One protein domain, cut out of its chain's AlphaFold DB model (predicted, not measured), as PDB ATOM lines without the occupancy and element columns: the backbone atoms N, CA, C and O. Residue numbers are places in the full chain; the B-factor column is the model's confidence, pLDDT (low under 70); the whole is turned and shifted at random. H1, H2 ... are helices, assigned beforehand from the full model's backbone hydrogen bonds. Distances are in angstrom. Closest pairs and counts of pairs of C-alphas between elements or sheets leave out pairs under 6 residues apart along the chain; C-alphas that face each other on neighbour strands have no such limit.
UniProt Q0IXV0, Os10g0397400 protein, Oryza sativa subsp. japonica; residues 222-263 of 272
ATOM      1  N   ASP A 222     -56.099 -28.827 -17.983       94.92
ATOM      2  CA  ASP A 222     -55.650 -30.194 -17.667       94.92
ATOM      3  C   ASP A 222     -54.231 -30.192 -17.064       94.92
ATOM      4  O   ASP A 222     -53.234 -29.936 -17.752       94.92
ATOM      5  N   ALA A 223     -54.133 -30.498 -15.769       95.20
ATOM      6  CA  ALA A 223     -52.874 -30.522 -15.025       95.20
ATOM      7  C   ALA A 223     -51.966 -31.717 -15.370       95.20
ATOM      8  O   ALA A 223     -50.772 -31.683 -15.081       95.20
ATOM      9  N   SER A 224     -52.488 -32.781 -15.989       95.13
ATOM     10  CA  SER A 224     -51.828 -34.097 -16.025       95.13
ATOM     11  C   SER A 224     -50.445 -34.052 -16.677       95.13
ATOM     12  O   SER A 224     -49.457 -34.543 -16.128       95.13
ATOM     13  N   HIS A 225     -50.349 -33.433 -17.858       94.98
ATOM     14  CA  HIS A 225     -49.075 -33.325 -18.569       94.98
ATOM     15  C   HIS A 225     -48.129 -32.308 -17.914       94.98
ATOM     16  O   HIS A 225     -46.910 -32.495 -17.925       94.98
ATOM     17  N   TYR A 226     -48.693 -31.248 -17.332       95.17
ATOM     18  CA  TYR A 226     -47.949 -30.218 -16.617       95.17
ATOM     19  C   TYR A 226     -47.254 -30.796 -15.377       95.17
ATOM     20  O   TYR A 226     -46.034 -30.680 -15.251       95.17
ATOM     21  N   GLU A 227     -47.996 -31.502 -14.524       95.30
ATOM     22  CA  GLU A 227     -47.467 -32.130 -13.312       95.30
ATOM     23  C   GLU A 227     -46.479 -33.253 -13.627       95.30
ATOM     24  O   GLU A 227     -45.408 -33.323 -13.020       95.30
ATOM     25  N   HIS A 228     -46.752 -34.063 -14.657       95.58
ATOM     26  CA  HIS A 228     -45.787 -35.054 -15.132       95.58
ATOM     27  C   HIS A 228     -44.435 -34.413 -15.489       95.58
ATOM     28  O   HIS A 228     -43.379 -34.906 -15.086       95.58
ATOM     29  N   CYS A 229     -44.448 -33.293 -16.222       95.55
ATOM     30  CA  CYS A 229     -43.222 -32.571 -16.554       95.55
ATOM     31  C   CYS A 229     -42.543 -31.999 -15.307       95.55
ATOM     32  O   CYS A 229     -41.318 -32.077 -15.197       95.55
ATOM     33  N   ARG A 230     -43.310 -31.452 -14.356       96.10
ATOM     34  CA  ARG A 230     -42.739 -30.900 -13.125       96.10
ATOM     35  C   ARG A 230     -41.990 -31.949 -12.320       96.10
ATOM     36  O   ARG A 230     -40.861 -31.698 -11.907       96.10
ATOM     37  N   GLN A 231     -42.588 -33.121 -12.139       96.21
ATOM     38  CA  GLN A 231     -41.966 -34.229 -11.419       96.21
ATOM     39  C   GLN A 231     -40.727 -34.744 -12.157       96.21
ATOM     40  O   GLN A 231     -39.644 -34.819 -11.579       96.21
ATOM     41  N   LYS A 232     -40.858 -35.025 -13.461       97.28
ATOM     42  CA  LYS A 232     -39.775 -35.579 -14.287       97.28
ATOM     43  C   LYS A 232     -38.513 -34.713 -14.295       97.28
ATOM     44  O   LYS A 232     -37.411 -35.254 -14.343       97.28
ATOM     45  N   TYR A 233     -38.668 -33.390 -14.292       97.07
ATOM     46  CA  TYR A 233     -37.552 -32.448 -14.398       97.07
ATOM     47  C   TYR A 233     -37.180 -31.775 -13.067       97.07
ATOM     48  O   TYR A 233     -36.441 -30.793 -13.083       97.07
ATOM     49  N   GLY A 234     -37.671 -32.272 -11.924       94.37
ATOM     50  CA  GLY A 234     -37.325 -31.725 -10.602       94.37
ATOM     51  C   GLY A 234     -37.793 -30.280 -10.388       94.37
ATOM     52  O   GLY A 234     -37.140 -29.505  -9.692       94.37
ATOM     53  N   ALA A 235     -38.899 -29.888 -11.027       94.54
ATOM     54  CA  ALA A 235     -39.448 -28.539 -10.922       94.54
ATOM     55  C   ALA A 235     -40.297 -28.330  -9.661       94.54
ATOM     56  O   ALA A 235     -40.480 -27.187  -9.250       94.54
ATOM     57  N   VAL A 236     -40.817 -29.406  -9.062       91.45
ATOM     58  CA  VAL A 236     -41.518 -29.352  -7.770       91.45
ATOM     59  C   VAL A 236     -40.523 -28.917  -6.690       91.45
ATOM     60  O   VAL A 236     -39.437 -29.484  -6.620       91.45
ATOM     61  N   GLY A 237     -40.834 -27.890  -5.897       85.85
ATOM     62  CA  GLY A 237     -39.901 -27.292  -4.933       85.85
ATOM     63  C   GLY A 237     -38.961 -26.241  -5.537       85.85
ATOM     64  O   GLY A 237     -38.457 -25.377  -4.824       85.85
ATOM     65  N   THR A 238     -38.707 -26.305  -6.848       90.93
ATOM     66  CA  THR A 238     -37.707 -25.464  -7.534       90.93
ATOM     67  C   THR A 238     -38.341 -24.270  -8.245       90.93
ATOM     68  O   THR A 238     -37.781 -23.173  -8.257       90.93
ATOM     69  N   PHE A 239     -39.505 -24.467  -8.869       90.24
ATOM     70  CA  PHE A 239     -40.210 -23.437  -9.626       90.24
ATOM     71  C   PHE A 239     -41.662 -23.335  -9.174       90.24
ATOM     72  O   PHE A 239     -42.399 -24.314  -9.264       90.24
ATOM     73  N   MET A 240     -42.088 -22.114  -8.836       88.65
ATOM     74  CA  MET A 240     -43.476 -21.791  -8.497       88.65
ATOM     75  C   MET A 240     -44.467 -22.378  -9.513       88.65
ATOM     76  O   MET A 240     -44.274 -22.240 -10.729       88.65
ATOM     77  N   SER A 241     -45.545 -22.986  -9.012       90.27
ATOM     78  CA  SER A 241     -46.630 -23.481  -9.864       90.27
ATOM     79  C   SER A 241     -47.228 -22.365 -10.736       90.27
ATOM     80  O   SER A 241     -47.236 -21.181 -10.375       90.27
ATOM     81  N   VAL A 242     -47.737 -22.747 -11.909       92.64
ATOM     82  CA  VAL A 242     -48.346 -21.814 -12.861       92.64
ATOM     83  C   VAL A 242     -49.599 -21.173 -12.277       92.64
ATOM     84  O   VAL A 242     -49.766 -19.973 -12.448       92.64
ATOM     85  N   TYR A 243     -50.402 -21.922 -11.512       91.84
ATOM     86  CA  TYR A 243     -51.562 -21.381 -10.802       91.84
ATOM     87  C   TYR A 243     -51.146 -20.230  -9.888       91.84
ATOM     88  O   TYR A 243     -51.706 -19.133  -9.953       91.84
ATOM     89  N   TYR A 244     -50.109 -20.446  -9.071       88.25
ATOM     90  CA  TYR A 244     -49.621 -19.386  -8.210       88.25
ATOM     91  C   TYR A 244     -49.146 -18.222  -9.073       88.25
ATOM     92  O   TYR A 244     -49.654 -17.124  -8.879       88.25
ATOM     93  N   LYS A 245     -48.287 -18.418 -10.073       90.13
ATOM     94  CA  LYS A 245     -47.856 -17.328 -10.970       90.13
ATOM     95  C   LYS A 245     -49.025 -16.538 -11.602       90.13
ATOM     96  O   LYS A 245     -48.878 -15.334 -11.804       90.13
ATOM     97  N   SER A 246     -50.150 -17.215 -11.838       89.70
ATOM     98  CA  SER A 246     -51.489 -16.733 -12.220       89.70
ATOM     99  C   SER A 246     -52.107 -15.633 -11.352       89.70
ATOM    100  O   SER A 246     -52.778 -14.711 -11.817       89.70
ATOM    101  N   LYS A 247     -51.940 -15.791 -10.039       83.68
ATOM    102  CA  LYS A 247     -52.719 -15.089  -9.013       83.68
ATOM    103  C   LYS A 247     -52.189 -13.685  -8.730       83.68
ATOM    104  O   LYS A 247     -50.981 -13.435  -8.753       83.68
ATOM    105  N   LYS A 248     -53.100 -12.789  -8.344       72.77
ATOM    106  CA  LYS A 248     -52.789 -11.434  -7.869       72.77
ATOM    107  C   LYS A 248     -51.836 -11.440  -6.663       72.77
ATOM    108  O   LYS A 248     -51.953 -12.272  -5.764       72.77
ATOM    109  N   GLY A 249     -50.958 -10.436  -6.608       67.89
ATOM    110  CA  GLY A 249     -50.110 -10.129  -5.451       67.89
ATOM    111  C   GLY A 249     -48.626 -10.455  -5.647       67.89
ATOM    112  O   GLY A 249     -48.248 -11.313  -6.442       67.89
ATOM    113  N   ARG A 250     -47.761  -9.743  -4.909       59.16
ATOM    114  CA  ARG A 250     -46.365 -10.167  -4.725       59.16
ATOM    115  C   ARG A 250     -46.377 -11.381  -3.811       59.16
ATOM    116  O   ARG A 250     -46.936 -11.296  -2.727       59.16
ATOM    117  N   LYS A 251     -45.746 -12.465  -4.243       63.20
ATOM    118  CA  LYS A 251     -45.627 -13.677  -3.437       63.20
ATOM    119  C   LYS A 251     -44.317 -13.662  -2.693       63.20
ATOM    120  O   LYS A 251     -43.270 -13.379  -3.279       63.20
ATOM    121  N   THR A 252     -44.391 -13.977  -1.417       67.67
ATOM    122  CA  THR A 252     -43.227 -14.326  -0.621       67.67
ATOM    123  C   THR A 252     -42.790 -15.750  -0.962       67.67
ATOM    124  O   THR A 252     -43.597 -16.588  -1.359       67.67
ATOM    125  N   GLU A 253     -41.500 -16.040  -0.812       68.56
ATOM    126  CA  GLU A 253     -40.956 -17.393  -0.992       68.56
ATOM    127  C   GLU A 253     -41.658 -18.416  -0.080       68.56
ATOM    128  O   GLU A 253     -41.939 -19.536  -0.500       68.56
ATOM    129  N   LYS A 254     -42.045 -17.984   1.129       73.00
ATOM    130  CA  LYS A 254     -42.776 -18.790   2.111       73.00
ATOM    131  C   LYS A 254     -44.144 -19.251   1.602       73.00
ATOM    132  O   LYS A 254     -44.444 -20.435   1.686       73.00
ATOM    133  N   GLU A 255     -44.946 -18.345   1.035       69.79
ATOM    134  CA  GLU A 255     -46.273 -18.688   0.489       69.79
ATOM    135  C   GLU A 255     -46.180 -19.714  -0.648       69.79
ATOM    136  O   GLU A 255     -47.071 -20.539  -0.817       69.79
ATOM    137  N   VAL A 256     -45.099 -19.671  -1.435       68.78
ATOM    138  CA  VAL A 256     -44.859 -20.634  -2.519       68.78
ATOM    139  C   VAL A 256     -44.496 -22.004  -1.951       68.78
ATOM    140  O   VAL A 256     -45.044 -23.006  -2.396       68.78
ATOM    141  N   GLN A 257     -43.609 -22.053  -0.955       72.34
ATOM    142  CA  GLN A 257     -43.187 -23.305  -0.319       72.34
ATOM    143  C   GLN A 257     -44.330 -23.995   0.435       72.34
ATOM    144  O   GLN A 257     -44.493 -25.205   0.308       72.34
ATOM    145  N   GLU A 258     -45.141 -23.242   1.187       74.30
ATOM    146  CA  GLU A 258     -46.305 -23.778   1.913       74.30
ATOM    147  C   GLU A 258     -47.326 -24.412   0.961       74.30
ATOM    148  O   GLU A 258     -47.835 -25.501   1.221       74.30
ATOM    149  N   ALA A 259     -47.578 -23.763  -0.175       69.12
ATOM    150  CA  ALA A 259     -48.454 -24.298  -1.205       69.12
ATOM    151  C   ALA A 259     -47.897 -25.564  -1.877       69.12
ATOM    152  O   ALA A 259     -48.642 -26.505  -2.137       69.12
ATOM    153  N   GLU A 260     -46.594 -25.611  -2.162       68.09
ATOM    154  CA  GLU A 260     -45.981 -26.789  -2.786       68.09
ATOM    155  C   GLU A 260     -45.887 -27.981  -1.829       68.09
ATOM    156  O   GLU A 260     -46.049 -29.122  -2.266       68.09
ATOM    157  N   ALA A 261     -45.703 -27.737  -0.529       71.72
ATOM    158  CA  ALA A 261     -45.779 -28.781   0.489       71.72
ATOM    159  C   ALA A 261     -47.163 -29.455   0.508       71.72
ATOM    160  O   ALA A 261     -47.234 -30.677   0.593       71.72
ATOM    161  N   ALA A 262     -48.246 -28.690   0.324       67.92
ATOM    162  CA  ALA A 262     -49.604 -29.233   0.254       67.92
ATOM    163  C   ALA A 262     -49.856 -30.122  -0.982       67.92
ATOM    164  O   ALA A 262     -50.720 -30.992  -0.936       67.92
ATOM    165  N   ILE A 263     -49.106 -29.932  -2.077       60.83
ATOM    166  CA  ILE A 263     -49.165 -30.796  -3.276       60.83
ATOM    167  C   ILE A 263     -48.357 -32.086  -3.063       60.83
ATOM    168  O   ILE A 263     -48.685 -33.131  -3.625       60.83
TER     169      ILE A 263
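This is residues 222 to 263 of the 272 residues of the protein "Os10g0397400 protein" of Oryza sativa subsp. japonica (UniProt Q0IXV0). H1 stands at one end, and a link leads from it to an open loop of chain, in which H2 and H3 lie on two sides and residues 247 to 252 arch between them. The printed part has 42 residues with three named helices, H1, H2 and H3 in that order, and no named strand; the class is all helix. It is only just compact, close to loose, with a radius of gyration of the C-alphas of 10.4 A, and spans 27 by 18 by 15 A.

Begin with H1, residues 224 to 232, which is apart from H2, residues 242 to 246, and from H3, residues 253 to 263. Look next at Tyr 244 and Val 256: H2 and H3 are close but not clearly touching, and these closest C-alphas are 7.5 A apart. In H1, H2 and H3 every O i to N i+4 pair is within hydrogen-bond range.

Find C-alpha 224 at (-51.828, -34.097, -16.025); from there H1 runs 12.3 A to C-alpha 232. H2 covers 6.0 A from C-alpha 242. H3 runs 15.9 A to C-alpha 263 at (-49.165, -30.796, -3.276).

The C-alphas farthest apart, of Lys 232 and Gly 249, are 28.9 A apart. The printed part has no cut, and both links are short. Confidence is low, under 70, at residues 249 to 253, 255 to 256, 259 to 260 and 262 to 263.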